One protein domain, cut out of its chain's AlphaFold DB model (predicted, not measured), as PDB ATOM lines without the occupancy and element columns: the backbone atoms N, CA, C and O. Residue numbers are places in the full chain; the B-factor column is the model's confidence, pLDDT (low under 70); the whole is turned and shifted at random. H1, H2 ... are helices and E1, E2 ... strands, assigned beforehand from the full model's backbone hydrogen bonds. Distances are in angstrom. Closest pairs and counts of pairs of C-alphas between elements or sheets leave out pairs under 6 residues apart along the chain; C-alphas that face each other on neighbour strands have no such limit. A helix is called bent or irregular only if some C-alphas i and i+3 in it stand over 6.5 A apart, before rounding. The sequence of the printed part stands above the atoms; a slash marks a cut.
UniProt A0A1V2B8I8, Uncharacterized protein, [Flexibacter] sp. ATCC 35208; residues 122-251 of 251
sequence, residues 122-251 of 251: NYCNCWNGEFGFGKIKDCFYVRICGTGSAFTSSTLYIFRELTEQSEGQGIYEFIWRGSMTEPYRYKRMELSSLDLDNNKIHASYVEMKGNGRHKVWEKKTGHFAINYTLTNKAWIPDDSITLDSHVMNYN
ATOM      1  N   ASN A 122     112.735 122.988 164.948       67.25
ATOM      2  CA  ASN A 122     112.884 124.445 165.007       67.25
ATOM      3  C   ASN A 122     111.958 125.214 164.037       67.25
ATOM      4  O   ASN A 122     112.067 126.434 163.923       67.25
ATOM      5  N   TYR A 123     111.100 124.519 163.284       65.75
ATOM      6  CA  TYR A 123     110.354 125.078 162.159       65.75
ATOM      7  C   TYR A 123     108.871 124.732 162.248       65.75
ATOM      8  O   TYR A 123     108.502 123.628 161.903       65.75
ATOM      9  N   CYS A 124     107.984 125.670 162.584       63.94
ATOM     10  CA  CYS A 124     106.526 125.426 162.584       63.94
ATOM     11  C   CYS A 124     105.888 125.526 161.181       63.94
ATOM     12  O   CYS A 124     104.687 125.731 161.031       63.94
ATOM     13  N   ASN A 125     106.691 125.421 160.117       72.75
ATOM     14  CA  ASN A 125     106.255 125.720 158.753       72.75
ATOM     15  C   ASN A 125     105.616 124.534 158.012       72.75
ATOM     16  O   ASN A 125     105.053 124.746 156.943       72.75
ATOM     17  N   CYS A 126     105.695 123.307 158.537       77.06
ATOM     18  CA  CYS A 126     105.099 122.137 157.883       77.06
ATOM     19  C   CYS A 126     103.594 121.988 158.155       77.06
ATOM     20  O   CYS A 126     102.931 121.142 157.565       77.06
ATOM     21  N   TRP A 127     103.042 122.806 159.047       79.88
ATOM     22  CA  TRP A 127     101.639 122.749 159.436       79.88
ATOM     23  C   TRP A 127     100.698 123.450 158.447       79.88
ATOM     24  O   TRP A 127      99.509 123.161 158.452       79.88
ATOM     25  N   ASN A 128     101.212 124.318 157.565       74.88
ATOM     26  CA  ASN A 128     100.442 125.001 156.510       74.88
ATOM     27  C   ASN A 128      99.148 125.693 157.005       74.88
ATOM     28  O   ASN A 128      98.161 125.761 156.279       74.88
ATOM     29  N   GLY A 129      99.149 126.211 158.238       74.62
ATOM     30  CA  GLY A 129      97.980 126.852 158.857       74.62
ATOM     31  C   GLY A 129      96.988 125.888 159.521       74.62
ATOM     32  O   GLY A 129      96.028 126.342 160.138       74.62
ATOM     33  N   GLU A 130      97.226 124.581 159.452       83.25
ATOM     34  CA  GLU A 130      96.464 123.568 160.183       83.25
ATOM     35  C   GLU A 130      97.142 123.219 161.510       83.25
ATOM     36  O   GLU A 130      98.344 123.383 161.681       83.25
ATOM     37  N   PHE A 131      96.389 122.695 162.475       86.19
ATOM     38  CA  PHE A 131      96.999 122.178 163.697       86.19
ATOM     39  C   PHE A 131      97.595 120.795 163.411       86.19
ATOM     40  O   PHE A 131      96.879 119.909 162.946       86.19
ATOM     41  N   GLY A 132      98.879 120.583 163.715       90.75
ATOM     42  CA  GLY A 132      99.615 119.345 163.427       90.75
ATOM     43  C   GLY A 132      99.154 118.096 164.194       90.75
ATOM     44  O   GLY A 132      99.914 117.144 164.288       90.75
ATOM     45  N   PHE A 133      97.947 118.069 164.758       95.56
ATOM     46  CA  PHE A 133      97.369 116.915 165.446       95.56
ATOM     47  C   PHE A 133      96.029 116.543 164.816       95.56
ATOM     48  O   PHE A 133      95.125 117.376 164.687       95.56
ATOM     49  N   GLY A 134      95.880 115.277 164.444       96.06
ATOM     50  CA  GLY A 134      94.701 114.809 163.735       96.06
ATOM     51  C   GLY A 134      94.292 113.382 164.042       96.06
ATOM     52  O   GLY A 134      94.896 112.701 164.870       96.06
ATOM     53  N   LYS A 135      93.227 112.947 163.366       95.62
ATOM     54  CA  LYS A 135      92.684 111.594 163.453       95.62
ATOM     55  C   LYS A 135      92.462 111.046 162.046       95.62
ATOM     56  O   LYS A 135      91.920 111.747 161.196       95.62
ATOM     57  N   ILE A 136      92.877 109.806 161.811       94.88
ATOM     58  CA  ILE A 136      92.660 109.058 160.569       94.88
ATOM     59  C   ILE A 136      92.079 107.706 160.975       94.88
ATOM     60  O   ILE A 136      92.765 106.893 161.594       94.88
ATOM     61  N   LYS A 137      90.804 107.478 160.643       93.62
ATOM     62  CA  LYS A 137      90.032 106.307 161.096       93.62
ATOM     63  C   LYS A 137      90.074 106.170 162.630       93.62
ATOM     64  O   LYS A 137      89.621 107.069 163.337       93.62
ATOM     65  N   ASP A 138      90.586 105.058 163.142       93.12
ATOM     66  CA  ASP A 138      90.753 104.733 164.560       93.12
ATOM     67  C   ASP A 138      92.092 105.211 165.151       93.12
ATOM     68  O   ASP A 138      92.300 105.087 166.356       93.12
ATOM     69  N   CYS A 139      92.985 105.779 164.337       96.56
ATOM     70  CA  CYS A 139      94.295 106.261 164.767       96.56
ATOM     71  C   CYS A 139      94.331 107.784 164.916       96.56
ATOM     72  O   CYS A 139      93.639 108.520 164.212       96.56
ATOM     73  N   PHE A 140      95.208 108.263 165.787       97.25
ATOM     74  CA  PHE A 140      95.611 109.661 165.880       97.25
ATOM     75  C   PHE A 140      96.947 109.858 165.172       97.25
ATOM     76  O   PHE A 140      97.711 108.907 165.008       97.25
ATOM     77  N   TYR A 141      97.240 111.088 164.763       96.50
ATOM     78  CA  TYR A 141      98.557 111.441 164.253       96.50
ATOM     79  C   TYR A 141      99.042 112.779 164.787       96.50
ATOM     80  O   TYR A 141      98.255 113.706 164.976       96.50
ATOM     81  N   VAL A 142     100.357 112.889 164.955       95.69
ATOM     82  CA  VAL A 142     101.066 114.144 165.199       95.69
ATOM     83  C   VAL A 142     102.046 114.383 164.055       95.69
ATOM     84  O   VAL A 142     102.921 113.561 163.792       95.69
ATOM     85  N   ARG A 143     101.903 115.519 163.377       94.50
ATOM     86  CA  ARG A 143     102.807 116.029 162.350       94.50
ATOM     87  C   ARG A 143     103.915 116.833 163.024       94.50
ATOM     88  O   ARG A 143     103.689 117.940 163.511       94.50
ATOM     89  N   ILE A 144     105.120 116.280 163.016       91.94
ATOM     90  CA  ILE A 144     106.326 116.924 163.530       91.94
ATOM     91  C   ILE A 144     107.109 117.512 162.366       91.94
ATOM     92  O   ILE A 144     107.427 116.813 161.401       91.94
ATOM     93  N   CYS A 145     107.439 118.798 162.451       89.25
ATOM     94  CA  CYS A 145     108.351 119.405 161.498       89.25
ATOM     95  C   CYS A 145     109.803 119.147 161.905       89.25
ATOM     96  O   CYS A 145     110.163 119.196 163.083       89.25
ATOM     97  N   GLY A 146     110.648 118.922 160.908       88.31
ATOM     98  CA  GLY A 146     112.076 118.715 161.083       88.31
ATOM     99  C   GLY A 146     112.897 119.444 160.028       88.31
ATOM    100  O   GLY A 146     112.415 120.327 159.310       88.31
ATOM    101  N   THR A 147     114.158 119.039 159.930       87.12
ATOM    102  CA  THR A 147     115.137 119.618 159.010       87.12
ATOM    103  C   THR A 147     115.631 118.535 158.057       87.12
ATOM    104  O   THR A 147     116.212 117.531 158.473       87.12
ATOM    105  N   GLY A 148     115.405 118.728 156.762       85.62
ATOM    106  CA  GLY A 148     116.116 118.021 155.704       85.62
ATOM    107  C   GLY A 148     117.491 118.650 155.453       85.62
ATOM    108  O   GLY A 148     117.824 119.683 156.027       85.62
ATOM    109  N   SER A 149     118.314 118.054 154.586       86.62
ATOM    110  CA  SER A 149     119.649 118.626 154.314       86.62
ATOM    111  C   SER A 149     119.606 119.856 153.405       86.62
ATOM    112  O   SER A 149     120.547 120.642 153.410       86.62
ATOM    113  N   ALA A 150     118.509 120.048 152.665       83.12
ATOM    114  CA  ALA A 150     118.305 121.226 151.823       83.12
ATOM    115  C   ALA A 150     117.254 122.197 152.391       83.12
ATOM    116  O   ALA A 150     117.487 123.400 152.467       83.12
ATOM    117  N   PHE A 151     116.099 121.674 152.810       85.94
ATOM    118  CA  PHE A 151     114.977 122.449 153.351       85.94
ATOM    119  C   PHE A 151     114.290 121.682 154.485       85.94
ATOM    120  O   PHE A 151     114.756 120.618 154.880       85.94
ATOM    121  N   THR A 152     113.177 122.196 155.010       88.12
ATOM    122  CA  THR A 152     112.419 121.552 156.094       88.12
ATOM    123  C   THR A 152     111.896 120.170 155.715       88.12
ATOM    124  O   THR A 152     111.751 119.854 154.542       88.12
ATOM    125  N   SER A 153     111.611 119.336 156.704       91.19
ATOM    126  CA  SER A 153     110.969 118.032 156.533       91.19
ATOM    127  C   SER A 153     109.716 117.943 157.396       91.19
ATOM    128  O   SER A 153     109.492 118.784 158.271       91.19
ATOM    129  N   SER A 154     108.906 116.917 157.164       93.50
ATOM    130  CA  SER A 154     107.811 116.566 158.053       93.50
ATOM    131  C   SER A 154     107.669 115.060 158.204       93.50
ATOM    132  O   SER A 154     107.865 114.299 157.251       93.50
ATOM    133  N   THR A 155     107.330 114.655 159.421       94.62
ATOM    134  CA  THR A 155     107.163 113.269 159.837       94.62
ATOM    135  C   THR A 155     105.856 113.136 160.611       94.62
ATOM    136  O   THR A 155     105.586 113.912 161.528       94.62
ATOM    137  N   LEU A 156     105.053 112.137 160.261       95.69
ATOM    138  CA  LEU A 156     103.826 111.762 160.951       95.69
ATOM    139  C   LEU A 156     104.129 110.671 161.975       95.69
ATOM    140  O   LEU A 156     104.610 109.595 161.630       95.69
ATOM    141  N   TYR A 157     103.795 110.928 163.230       96.44
ATOM    142  CA  TYR A 157     103.723 109.912 164.271       96.44
ATOM    143  C   TYR A 157     102.274 109.474 164.397       96.44
ATOM    144  O   TYR A 157     101.450 110.245 164.879       96.44
ATOM    145  N   ILE A 158     101.964 108.263 163.941       96.94
ATOM    146  CA  ILE A 158     100.605 107.712 163.941       96.94
ATOM    147  C   ILE A 158     100.490 106.683 165.062       96.94
ATOM    148  O   ILE A 158     101.357 105.828 165.198       96.94
ATOM    149  N   PHE A 159      99.425 106.731 165.860       96.38
ATOM    150  CA  PHE A 159      99.246 105.832 167.001       96.38
ATOM    151  C   PHE A 159      97.765 105.606 167.325       96.38
ATOM    152  O   PHE A 159      96.922 106.475 167.108       96.38
ATOM    153  N   ARG A 160      97.438 104.430 167.871       94.62
ATOM    154  CA  ARG A 160      96.092 104.122 168.396       94.62
ATOM    155  C   ARG A 160      95.931 104.504 169.860       94.62
ATOM    156  O   ARG A 160      94.866 104.944 170.278       94.62
ATOM    157  N   GLU A 161      96.998 104.332 170.628       94.31
ATOM    158  CA  GLU A 161      97.073 104.678 172.041       94.31
ATOM    159  C   GLU A 161      98.237 105.643 172.229       94.31
ATOM    160  O   GLU A 161      99.232 105.530 171.517       94.31
ATOM    161  N   LEU A 162      98.115 106.605 173.144       95.38
ATOM    162  CA  LEU A 162      99.186 107.567 173.373       95.38
ATOM    163  C   LEU A 162     100.414 106.856 173.958       95.38
ATOM    164  O   LEU A 162     100.334 106.268 175.039       95.38
ATOM    165  N   THR A 163     101.533 106.946 173.249       93.06
ATOM    166  CA  THR A 163     102.839 106.404 173.635       93.06
ATOM    167  C   THR A 163     103.875 107.517 173.703       93.06
ATOM    168  O   THR A 163     103.637 108.630 173.231       93.06
ATOM    169  N   GLU A 164     105.040 107.215 174.268       93.69
ATOM    170  CA  GLU A 164     106.198 108.094 174.133       93.69
ATOM    171  C   GLU A 164     106.576 108.250 172.650       93.69
ATOM    172  O   GLU A 164     106.444 107.319 171.849       93.69
ATOM    173  N   GLN A 165     107.082 109.429 172.269       93.62
ATOM    174  CA  GLN A 165     107.540 109.680 170.898       93.62
ATOM    175  C   GLN A 165     108.681 108.730 170.483       93.62
ATOM    176  O   GLN A 165     108.773 108.367 169.314       93.62
ATOM    177  N   SER A 166     109.530 108.329 171.434       92.94
ATOM    178  CA  SER A 166     110.655 107.394 171.266       92.94
ATOM    179  C   SER A 166     110.222 105.958 170.964       92.94
ATOM    180  O   SER A 166     110.982 105.222 170.340       92.94
ATOM    181  N   GLU A 167     109.023 105.553 171.392       91.94
ATOM    182  CA  GLU A 167     108.462 104.230 171.095       91.94
ATOM    183  C   GLU A 167     107.893 104.160 169.672       91.94
ATOM    184  O   GLU A 167     107.780 103.081 169.095       91.94
ATOM    185  N   GLY A 168     107.521 105.307 169.098       87.62
ATOM    186  CA  GLY A 168     106.963 105.394 167.757       87.62
ATOM    187  C   GLY A 168     108.037 105.512 166.677       87.62
ATOM    188  O   GLY A 168     109.000 106.264 166.802       87.62
ATOM    189  N   GLN A 169     107.806 104.851 165.546       91.81
ATOM    190  CA  GLN A 169     108.529 105.139 164.312       91.81
ATOM    191  C   GLN A 169     107.729 106.155 163.495       91.81
ATOM    192  O   GLN A 169     106.551 105.952 163.191       91.81
ATOM    193  N   GLY A 170     108.374 107.261 163.141       93.44
ATOM    194  CA  GLY A 170     107.766 108.279 162.300       93.44
ATOM    195  C   GLY A 170     107.676 107.845 160.834       93.44
ATOM    196  O   GLY A 170     108.624 107.285 160.283       93.44
ATOM    197  N   ILE A 171     106.558 108.158 160.187       96.69
ATOM    198  CA  ILE A 171     106.351 108.005 158.745       96.69
ATOM    199  C   ILE A 171     106.669 109.344 158.094       96.69
ATOM    200  O   ILE A 171     106.051 110.355 158.421       96.69
ATOM    201  N   TYR A 172     107.634 109.389 157.180       95.75
ATOM    202  CA  TYR A 172     107.945 110.635 156.483       95.75
ATOM    203  C   TYR A 172     106.727 111.101 155.681       95.75
ATOM    204  O   TYR A 172     106.216 110.356 154.850       95.75
ATOM    205  N   GLU A 173     106.282 112.333 155.918       95.50
ATOM    206  CA  GLU A 173     105.307 113.007 155.058       95.50
ATOM    207  C   GLU A 173     106.031 113.689 153.908       95.50
ATOM    208  O   GLU A 173     105.647 113.555 152.755       95.50
ATOM    209  N   PHE A 174     107.130 114.384 154.195       93.94
ATOM    210  CA  PHE A 174     108.065 114.792 153.161       93.94
ATOM    211  C   PHE A 174     109.460 115.030 153.725       93.94
ATOM    212  O   PHE A 174     109.636 115.411 154.883       93.94
ATOM    213  N   ILE A 175     110.475 114.889 152.880       93.12
ATOM    214  CA  ILE A 175     111.848 115.236 153.234       93.12
ATOM    215  C   ILE A 175     112.610 115.776 152.034       93.12
ATOM    216  O   ILE A 175     112.513 115.247 150.929       93.12
ATOM    217  N   TRP A 176     113.373 116.843 152.271       90.38
ATOM    218  CA  TRP A 176     114.236 117.459 151.273       90.38
ATOM    219  C   TRP A 176     115.684 117.062 151.523       90.38
ATOM    220  O   TRP A 176     116.223 117.261 152.616       90.38
ATOM    221  N   ARG A 177     116.335 116.535 150.492       90.81
ATOM    222  CA  ARG A 177     117.734 116.125 150.526       90.81
ATOM    223  C   ARG A 177     118.506 116.755 149.389       90.81
ATOM    224  O   ARG A 177     118.053 116.714 148.252       90.81
ATOM    225  N   GLY A 178     119.673 117.303 149.681       88.00
ATOM    226  CA  GLY A 178     120.611 117.738 148.656       88.00
ATOM    227  C   GLY A 178     121.486 118.888 149.097       88.00
ATOM    228  O   GLY A 178     121.710 119.077 150.291       88.00
ATOM    229  N   SER A 179     121.972 119.639 148.112       84.88
ATOM    230  CA  SER A 179     122.830 120.793 148.320       84.88
ATOM    231  C   SER A 179     122.112 122.099 147.999       84.88
ATOM    232  O   SER A 179     121.550 122.286 146.915       84.88
ATOM    233  N   MET A 180     122.212 123.026 148.950       81.44
ATOM    234  CA  MET A 180     121.843 124.434 148.797       81.44
ATOM    235  C   MET A 180     123.034 125.310 148.378       81.44
ATOM    236  O   MET A 180     122.929 126.535 148.382       81.44
ATOM    237  N   THR A 181     124.168 124.701 148.028       83.81
ATOM    238  CA  THR A 181     125.307 125.381 147.400       83.81
ATOM    239  C   THR A 181     125.344 125.078 145.908       83.81
ATOM    240  O   THR A 181     124.827 124.057 145.455       83.81
ATOM    241  N   GLU A 182     125.923 125.988 145.123       77.81
ATOM    242  CA  GLU A 182     125.982 125.829 143.671       77.81
ATOM    243  C   GLU A 182     126.871 124.639 143.253       77.81
ATOM    244  O   GLU A 182     127.976 124.493 143.778       77.81
ATOM    245  N   PRO A 183     126.422 123.801 142.295       81.19
ATOM    246  CA  PRO A 183     125.118 123.856 141.634       81.19
ATOM    247  C   PRO A 183     123.992 123.339 142.544       81.19
ATOM    248  O   PRO A 183     124.062 122.219 143.052       81.19
ATOM    249  N   TYR A 184     122.919 124.131 142.681       82.62
ATOM    250  CA  TYR A 184     121.729 123.735 143.435       82.62
ATOM    251  C   TYR A 184     121.186 122.432 142.896       82.62
ATOM    252  O   TYR A 184     120.904 122.314 141.703       82.62
ATOM    253  N   ARG A 185     121.014 121.465 143.783       86.25
ATOM    254  CA  ARG A 185     120.468 120.166 143.435       86.25
ATOM    255  C   ARG A 185     119.832 119.597 144.689       86.25
ATOM    256  O   ARG A 185     120.463 119.494 145.736       86.25
ATOM    257  N   TYR A 186     118.563 119.255 144.591       89.25
ATOM    258  CA  TYR A 186     117.853 118.616 145.681       89.25
ATOM    259  C   TYR A 186     116.830 117.632 145.142       89.25
ATOM    260  O   TYR A 186     116.391 117.690 143.992       89.25
ATOM    261  N   LYS A 187     116.454 116.727 146.029       91.31
ATOM    262  CA  LYS A 187     115.416 115.737 145.874       91.31
ATOM    263  C   LYS A 187     114.426 115.924 147.012       91.31
ATOM    264  O   LYS A 187     114.825 116.094 148.164       91.31
ATOM    265  N   ARG A 188     113.144 115.873 146.691       92.38
ATOM    266  CA  ARG A 188     112.062 115.799 147.658       92.38
ATOM    267  C   ARG A 188     111.384 114.449 147.515       92.38
ATOM    268  O   ARG A 188     110.989 114.069 146.417       92.38
ATOM    269  N   MET A 189     111.255 113.748 148.626       95.00
ATOM    270  CA  MET A 189     110.325 112.637 148.766       95.00
ATOM    271  C   MET A 189     109.082 113.182 149.464       95.00
ATOM    272  O   MET A 189     109.223 113.904 150.449       95.00
ATOM    273  N   GLU A 190     107.895 112.891 148.946       95.38
ATOM    274  CA  GLU A 190     106.618 113.361 149.492       95.38
ATOM    275  C   GLU A 190     105.584 112.236 149.466       95.38
ATOM    276  O   GLU A 190     105.429 111.551 148.459       95.38
ATOM    277  N   LEU A 191     104.892 112.059 150.584       97.12
ATOM    278  CA  LEU A 191     103.768 111.157 150.761       97.12
ATOM    279  C   LEU A 191     102.595 111.663 149.914       97.12
ATOM    280  O   LEU A 191     102.088 112.761 150.134       97.12
ATOM    281  N   SER A 192     102.178 110.873 148.931       96.81
ATOM    282  CA  SER A 192     101.073 111.202 148.028       96.81
ATOM    283  C   SER A 192      99.759 110.541 148.416       96.81
ATOM    284  O   SER A 192      98.700 111.094 148.130       96.81
ATOM    285  N   SER A 193      99.813 109.383 149.073       97.38
ATOM    286  CA  SER A 193      98.653 108.760 149.704       97.38
ATOM    287  C   SER A 193      99.065 107.952 150.929       97.38
ATOM    288  O   SER A 193     100.200 107.482 151.038       97.38
ATOM    289  N   LEU A 194      98.121 107.810 151.857       97.50
ATOM    290  CA  LEU A 194      98.285 107.055 153.088       97.50
ATOM    291  C   LEU A 194      96.981 106.318 153.388       97.50
ATOM    292  O   LEU A 194      96.005 106.925 153.829       97.50
ATOM    293  N   ASP A 195      96.987 105.010 153.174       97.25
ATOM    294  CA  ASP A 195      95.828 104.158 153.396       97.25
ATOM    295  C   ASP A 195      96.062 103.279 154.619       97.25
ATOM    296  O   ASP A 195      96.973 102.455 154.656       97.25
ATOM    297  N   LEU A 196      95.233 103.462 155.646       96.44
ATOM    298  CA  LEU A 196      95.302 102.685 156.881       96.44
ATOM    299  C   LEU A 196      94.280 101.547 156.850       96.44
ATOM    300  O   LEU A 196      93.083 101.807 156.751       96.44
ATOM    301  N   ASP A 197      94.725 100.303 156.969       94.94
ATOM    302  CA  ASP A 197      93.872  99.119 157.068       94.94
ATOM    303  C   ASP A 197      94.314  98.244 158.241       94.94
ATOM    304  O   ASP A 197      95.321  97.534 158.181       94.94
ATOM    305  N   ASN A 198      93.540  98.291 159.327       92.75
ATOM    306  CA  ASN A 198      93.831  97.564 160.553       92.75
ATOM    307  C   ASN A 198      95.286  97.796 160.997       92.75
ATOM    308  O   ASN A 198      95.677  98.920 161.296       92.75
ATOM    309  N   ASN A 199      96.084  96.733 161.080       95.81
ATOM    310  CA  ASN A 199      97.476  96.773 161.530       95.81
ATOM    311  C   ASN A 199      98.460  97.055 160.388       95.81
ATOM    312  O   ASN A 199      99.648  96.778 160.540       95.81
ATOM    313  N   LYS A 200      97.978  97.574 159.255       97.19
ATOM    314  CA  LYS A 200      98.796  97.936 158.104       97.19
ATOM    315  C   LYS A 200      98.550  99.372 157.673       97.19
ATOM    316  O   LYS A 200      97.424  99.863 157.692       97.19
ATOM    317  N   ILE A 201      99.617 100.020 157.237       98.00
ATOM    318  CA  ILE A 201      99.567 101.281 156.508       98.00
ATOM    319  C   ILE A 201     100.221 101.054 155.158       98.00
ATOM    320  O   ILE A 201     101.331 100.536 155.090       98.00
ATOM    321  N   HIS A 202      99.554 101.479 154.097       98.19
ATOM    322  CA  HIS A 202     100.133 101.593 152.772       98.19
ATOM    323  C   HIS A 202     100.440 103.065 152.493       98.19
ATOM    324  O   HIS A 202      99.531 103.890 152.410       98.19
ATOM    325  N   ALA A 203     101.722 103.403 152.377       98.25
ATOM    326  CA  ALA A 203     102.185 104.756 152.096       98.25
ATOM    327  C   ALA A 203     102.753 104.819 150.679       98.25
ATOM    328  O   ALA A 203     103.751 104.160 150.381       98.25
ATOM    329  N   SER A 204     102.140 105.620 149.810       98.38
ATOM    330  CA  SER A 204     102.679 105.900 148.477       98.38
ATOM    331  C   SER A 204     103.454 107.205 148.478       98.38
ATOM    332  O   SER A 204     103.021 108.202 149.053       98.38
ATOM    333  N   TYR A 205     104.585 107.209 147.785       97.81
ATOM    334  CA  TYR A 205     105.505 108.328 147.708       97.81
ATOM    335  C   TYR A 205     105.713 108.783 146.268       97.81
ATOM    336  O   TYR A 205     105.741 107.986 145.328       97.81
ATOM    337  N   VAL A 206     105.901 110.089 146.108       96.94
ATOM    338  CA  VAL A 206     106.365 110.734 144.882       96.94
ATOM    339  C   VAL A 206     107.747 111.302 145.140       96.94
ATOM    340  O   VAL A 206     108.009 111.919 146.174       96.94
ATOM    341  N   GLU A 207     108.627 111.133 144.165       95.12
ATOM    342  CA  GLU A 207     109.941 111.748 144.168       95.12
ATOM    343  C   GLU A 207     109.984 112.905 143.186       95.12
ATOM    344  O   GLU A 207     109.553 112.784 142.037       95.12
ATOM    345  N   MET A 208     110.547 114.020 143.627       92.94
ATOM    346  CA  MET A 208     110.752 115.210 142.817       92.94
ATOM    347  C   MET A 208     112.210 115.639 142.890       92.94
ATOM    348  O   MET A 208     112.835 115.543 143.943       92.94
ATOM    349  N   LYS A 209     112.762 116.128 141.780       90.44
ATOM    350  CA  LYS A 209     114.099 116.732 141.733       90.44
ATOM    351  C   LYS A 209     114.000 118.175 141.266       90.44
ATOM    352  O   LYS A 209     113.257 118.466 140.331       90.44
ATOM    353  N   GLY A 210     114.779 119.053 141.885       85.50
ATOM    354  CA  GLY A 210     114.923 120.447 141.478       85.50
ATOM    355  C   GLY A 210     116.387 120.878 141.484       85.50
ATOM    356  O   GLY A 210     117.233 120.267 142.139       85.50
ATOM    357  N   ASN A 211     116.696 121.908 140.698       79.06
ATOM    358  CA  ASN A 211     118.068 122.346 140.429       79.06
ATOM    359  C   ASN A 211     118.263 123.875 140.487       79.06
ATOM    360  O   ASN A 211     119.094 124.435 139.776       79.06
ATOM    361  N   GLY A 212     117.498 124.568 141.332       69.56
ATOM    362  CA  GLY A 212     117.582 126.023 141.496       69.56
ATOM    363  C   GLY A 212     117.333 126.466 142.934       69.56
ATOM    364  O   GLY A 212     116.918 125.674 143.764       69.56
ATOM    365  N   ARG A 213     117.542 127.750 143.244       67.44
ATOM    366  CA  ARG A 213     117.358 128.302 144.607       67.44
ATOM    367  C   ARG A 213     115.934 128.175 145.158       67.44
ATOM    368  O   ARG A 213     115.733 128.252 146.366       67.44
ATOM    369  N   HIS A 214     114.952 128.009 144.278       67.56
ATOM    370  CA  HIS A 214     113.534 128.011 144.616       67.56
ATOM    371  C   HIS A 214     112.886 126.669 144.273       67.56
ATOM    372  O   HIS A 214     113.274 126.022 143.299       67.56
ATOM    373  N   LYS A 215     111.839 126.307 145.027       66.88
ATOM    374  CA  LYS A 215     111.012 125.096 144.840       66.88
ATOM    375  C   LYS A 215     110.263 125.040 143.495       66.88
ATOM    376  O   LYS A 215     109.608 124.063 143.183       66.88
ATOM    377  N   VAL A 216     110.329 126.104 142.697       61.25
ATOM    378  CA  VAL A 216     109.501 126.309 141.496       61.25
ATOM    379  C   VAL A 216     109.919 125.411 140.317       61.25
ATOM    380  O   VAL A 216     109.154 125.241 139.376       61.25
ATOM    381  N   TRP A 217     111.104 124.792 140.365       66.06
ATOM    382  CA  TRP A 217     111.674 124.010 139.254       66.06
ATOM    383  C   TRP A 217     111.644 122.494 139.476       66.06
ATOM    384  O   TRP A 217     112.473 121.760 138.937       66.06
ATOM    385  N   GLU A 218     110.710 122.016 140.294       81.00
ATOM    386  CA  GLU A 218     110.584 120.599 140.610       81.00
ATOM    387  C   GLU A 218     109.991 119.796 139.450       81.00
ATOM    388  O   GLU A 218     108.959 120.144 138.876       81.00
ATOM    389  N   LYS A 219     110.632 118.672 139.125       87.50
ATOM    390  CA  LYS A 219     110.100 117.663 138.206       87.50
ATOM    391  C   LYS A 219     109.881 116.367 138.964       87.50
ATOM    392  O   LYS A 219     110.789 115.919 139.661       87.50
ATOM    393  N   LYS A 220     108.711 115.749 138.793       90.25
ATOM    394  CA  LYS A 220     108.456 114.388 139.280       90.25
ATOM    395  C   LYS A 220     109.379 113.415 138.551       90.25
ATOM    396  O   LYS A 220     109.465 113.454 137.326       90.25
ATOM    397  N   THR A 221     110.076 112.574 139.301       92.62
ATOM    398  CA  THR A 221     111.077 111.640 138.770       92.62
ATOM    399  C   THR A 221     110.791 110.185 139.094       92.62
ATOM    400  O   THR A 221     111.389 109.319 138.466       92.62
ATOM    401  N   GLY A 222     109.923 109.904 140.063       94.44
ATOM    402  CA  GLY A 222     109.703 108.541 140.528       94.44
ATOM    403  C   GLY A 222     108.507 108.413 141.453       94.44
ATOM    404  O   GLY A 222     107.976 109.406 141.956       94.44
ATOM    405  N   HIS A 223     108.099 107.164 141.642       96.44
ATOM    406  CA  HIS A 223     107.045 106.745 142.550       96.44
ATOM    407  C   HIS A 223     107.457 105.420 143.183       96.44
ATOM    408  O   HIS A 223     108.025 104.566 142.504       96.44
ATOM    409  N   PHE A 224     107.152 105.247 144.460       97.12
ATOM    410  CA  PHE A 224     107.314 103.975 145.160       97.12
ATOM    411  C   PHE A 224     106.319 103.910 146.317       97.12
ATOM    412  O   PHE A 224     105.669 104.907 146.635       97.12
ATOM    413  N   ALA A 225     106.177 102.745 146.940       97.75
ATOM    414  CA  ALA A 225     105.311 102.580 148.095       97.75
ATOM    415  C   ALA A 225     106.000 101.750 149.171       97.75
ATOM    416  O   ALA A 225     106.792 100.862 148.861       97.75
ATOM    417  N   ILE A 226     105.677 102.042 150.428       98.25
ATOM    418  CA  ILE A 226     106.145 101.317 151.606       98.25
ATOM    419  C   ILE A 226     104.919 100.874 152.389       98.25
ATOM    420  O   ILE A 226     104.035 101.675 152.700       98.25
ATOM    421  N   ASN A 227     104.871  99.587 152.711       98.19
ATOM    422  CA  ASN A 227     103.928  99.080 153.693       98.19
ATOM    423  C   ASN A 227     104.556  99.198 155.080       98.19
ATOM    424  O   ASN A 227     105.753  98.963 155.237       98.19
ATOM    425  N   TYR A 228     103.749  99.549 156.071       98.12
ATOM    426  CA  TYR A 228     104.133  99.524 157.473       98.12
ATOM    427  C   TYR A 228     103.222  98.572 158.230       98.12
ATOM    428  O   TYR A 228     102.000  98.630 158.071       98.12
ATOM    429  N   THR A 229     103.803  97.762 159.106       97.62
ATOM    430  CA  THR A 229     103.076  96.847 159.983       97.62
ATOM    431  C   THR A 229     103.159  97.323 161.431       97.62
ATOM    432  O   THR A 229     104.240  97.614 161.947       97.62
ATOM    433  N   LEU A 230     102.012  97.391 162.112       96.62
ATOM    434  CA  LEU A 230     101.949  97.749 163.528       96.62
ATOM    435  C   LEU A 230     102.534  96.619 164.388       96.62
ATOM    436  O   LEU A 230     101.920  95.562 164.529       96.62
ATOM    437  N   THR A 231     103.686  96.867 165.004       94.94
ATOM    438  CA  THR A 231     104.377  95.939 165.909       94.94
ATOM    439  C   THR A 231     104.712  96.667 167.203       94.94
ATOM    440  O   THR A 231     105.346  97.716 167.169       94.94
ATOM    441  N   ASN A 232     104.283  96.138 168.354       92.12
ATOM    442  CA  ASN A 232     104.541  96.739 169.674       92.12
ATOM    443  C   ASN A 232     104.211  98.244 169.743       92.12
ATOM    444  O   ASN A 232     104.993  99.026 170.267       92.12
ATOM    445  N   LYS A 233     103.045  98.641 169.210       91.12
ATOM    446  CA  LYS A 233     102.559 100.036 169.128       91.12
ATOM    447  C   LYS A 233     103.306 100.953 168.140       91.12
ATOM    448  O   LYS A 233     102.889 102.096 167.979       91.12
ATOM    449  N   ALA A 234     104.315 100.459 167.423       94.12
ATOM    450  CA  ALA A 234     105.063 101.208 166.416       94.12
ATOM    451  C   ALA A 234     104.751 100.738 164.986       94.12
ATOM    452  O   ALA A 234     104.559  99.547 164.741       94.12
ATOM    453  N   TRP A 235     104.735 101.662 164.025       96.06
ATOM    454  CA  TRP A 235     104.584 101.346 162.601       96.06
ATOM    455  C   TRP A 235     105.945 101.049 161.975       96.06
ATOM    456  O   TRP A 235     106.718 101.962 161.697       96.06
ATOM    457  N   ILE A 236     106.246  99.774 161.750       96.62
ATOM    458  CA  ILE A 236     107.550  99.345 161.235       96.62
ATOM    459  C   ILE A 236     107.463  99.186 159.716       96.62
ATOM    460  O   ILE A 236     106.562  98.481 159.266       96.62
ATOM    461  N   PRO A 237     108.346  99.816 158.916       97.44
ATOM    462  CA  PRO A 237     108.350  99.615 157.471       97.44
ATOM    463  C   PRO A 237     108.723  98.166 157.141       97.44
ATOM    464  O   PRO A 237     109.733  97.659 157.625       97.44
ATOM    465  N   ASP A 238     107.938  97.527 156.277       97.06
ATOM    466  CA  ASP A 238     108.179  96.152 155.824       97.06
ATOM    467  C   ASP A 238     109.464  96.056 154.968       97.06
ATOM    468  O   ASP A 238     110.082  94.997 154.890       97.06
ATOM    469  N   ASP A 239     109.884  97.168 154.349       95.69
ATOM    470  CA  ASP A 239     111.122  97.298 153.571       95.69
ATOM    471  C   ASP A 239     111.851  98.607 153.923       95.69
ATOM    472  O   ASP A 239     111.731  99.639 153.251       95.69
ATOM    473  N   SER A 240     112.601  98.576 155.028       94.12
ATOM    474  CA  SER A 240     113.408  99.717 155.473       94.12
ATOM    475  C   SER A 240     114.540 100.056 154.503       94.12
ATOM    476  O   SER A 240     114.871 101.229 154.368       94.12
ATOM    477  N   ILE A 241     115.099  99.071 153.789       94.25
ATOM    478  CA  ILE A 241     116.206  99.281 152.843       94.25
ATOM    479  C   ILE A 241     115.738 100.156 151.685       94.25
ATOM    480  O   ILE A 241     116.414 101.127 151.337       94.25
ATOM    481  N   THR A 242     114.574  99.849 151.108       92.88
ATOM    482  CA  THR A 242     113.989 100.675 150.050       92.88
ATOM    483  C   THR A 242     113.727 102.083 150.571       92.88
ATOM    484  O   THR A 242     114.226 103.042 149.979       92.88
ATOM    485  N   LEU A 243     113.040 102.232 151.712       93.56
ATOM    486  CA  LEU A 243     112.768 103.546 152.308       93.56
ATOM    487  C   LEU A 243     114.057 104.359 152.525       93.56
ATOM    488  O   LEU A 243     114.156 105.499 152.064       93.56
ATOM    489  N   ASP A 244     115.067 103.764 153.155       92.25
ATOM    490  CA  ASP A 244     116.344 104.415 153.443       92.25
ATOM    491  C   ASP A 244     117.093 104.776 152.162       92.25
ATOM    492  O   ASP A 244     117.670 105.861 152.069       92.25
ATOM    493  N   SER A 245     117.028 103.936 151.127       91.56
ATOM    494  CA  SER A 245     117.639 104.249 149.837       91.56
ATOM    495  C   SER A 245     117.029 105.502 149.197       91.56
ATOM    496  O   SER A 245     117.738 106.260 148.539       91.56
ATOM    497  N   HIS A 246     115.743 105.781 149.432       89.44
ATOM    498  CA  HIS A 246     115.083 106.981 148.926       89.44
ATOM    499  C   HIS A 246     115.316 108.213 149.820       89.44
ATOM    500  O   HIS A 246     115.404 109.326 149.284       89.44
ATOM    501  N   VAL A 247     115.467 108.017 151.138       86.25
ATOM    502  CA  VAL A 247     115.674 109.069 152.155       86.25
ATOM    503  C   VAL A 247     117.134 109.516 152.282       86.25
ATOM    504  O   VAL A 247     117.386 110.695 152.553       86.25
ATOM    505  N   MET A 248     118.091 108.600 152.134       79.75
ATOM    506  CA  MET A 248     119.520 108.838 152.377       79.75
ATOM    507  C   MET A 248     120.316 109.031 151.090       79.75
ATOM    508  O   MET A 248     121.256 109.828 151.085       79.75
ATOM    509  N   ASN A 249     119.949 108.360 149.990       71.00
ATOM    510  CA  ASN A 249     120.725 108.486 148.759       71.00
ATOM    511  C   ASN A 249     120.378 109.779 148.031       71.00
ATOM    512  O   ASN A 249     119.369 109.916 147.330       71.00
ATOM    513  N   TYR A 250     121.295 110.719 148.178       64.12
ATOM    514  CA  TYR A 250     121.460 111.848 147.299       64.12
ATOM    515  C   TYR A 250     122.739 111.595 146.485       64.12
ATOM    516  O   TYR A 250     123.823 112.017 146.878       64.12
ATOM    517  N   ASN A 251     122.599 110.831 145.397       52.22
ATOM    518  CA  ASN A 251     123.643 110.619 144.388       52.22
ATOM    519  C   ASN A 251     123.310 111.429 143.130       52.22
ATOM    520  O   ASN A 251     122.138 111.356 142.678       52.22
TER     521      ASN A 251
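This is residues 122 to 251 of the 251 residues of an uncharacterized protein of [Flexibacter] sp. ATCC 35208 (UniProt A0A1V2B8I8). One long antiparallel sheet of eight strands is folded back on itself into two leaves, E1 E2 E3 and E5 E6 E7 E8, with E4 as the hinge; it curls round helix H2, while the small helix H1 sits on the opposite face, by E2. The 130 printed residues hold two named helices and eight named strands, in the order H1 E1 E2 E3 E4 E5 E6 E7 E8 H2, and the class is mostly strand. The sheet has the same order, E1 to E8, a meander, each strand the antiparallel neighbour of the one before. The whole is compact, with a radius of gyration of the C-alphas of 15.1 A, and only just elongated, spanning 45 by 30 by 22 A.

H1 is residues 124 to 127, beginning at C-alpha 124 (106.526, 125.426, 162.584); it is neither bent nor irregular, but only just: C-alphas 124 and 127 are 6.4 A apart. E1 is residues 133 to 136, E2 139 to 147, 25.4 A long, and E3 152 to 159, 23.2 A. E4, residues 171 to 179, is 23.3 A long and bends by 58 degrees at residue 174. E5 is residues 185 to 197, 36.6 A, beginning at (120.468, 120.166, 143.435), and E6 is 200 to 210, 32.3 A. E7, residues 219 to 231, 35.7 A, bends by 54 degrees at residue 222. E8 is residues 234 to 237, and H2 is 240 to 248, ending at C-alpha 248 (119.520, 108.838, 152.377).

The sheet is twisted, with edge strands E1 and E8. In the hairpin of E2 and E3, N 142 and O 157 are 2.9 A apart, within hydrogen-bond range. E4 is staggered: it pairs with E3 over residues 171 to 174, with N 171 and O 156 at 2.8 A, and with E5 over 174 to 179, with N 177 and O 187 at 2.8 A. Between the two leaves, the closest C-alphas of E3 and E8 are those of Phe 159 and Ala 234, 7.5 A. H2 is on the sheet; its closest C-alphas to E7 are Leu 243 and Ile 226, 7.0 A. H1 is on the opposite face, only just over E2, with 3 of its 4 C-alphas falling on it, at a height over the sheet of 6.3 A. In H2 every O i to N i+4 pair is within hydrogen-bond range; H1 is too short for such a pair, and its one O i to N i+3 pair is not within range.

The two C-alphas farthest apart, those of Asp 138 and Glu 182, are 46.1 A apart. The printed part has no cut and ends at residue 251, the chain's last. The link from E3 to E4, of 11 residues, is long. Mean pLDDT of the printed part is 89.4; residues 122 to 124, 212 to 217 and 250 to 251 are under 70.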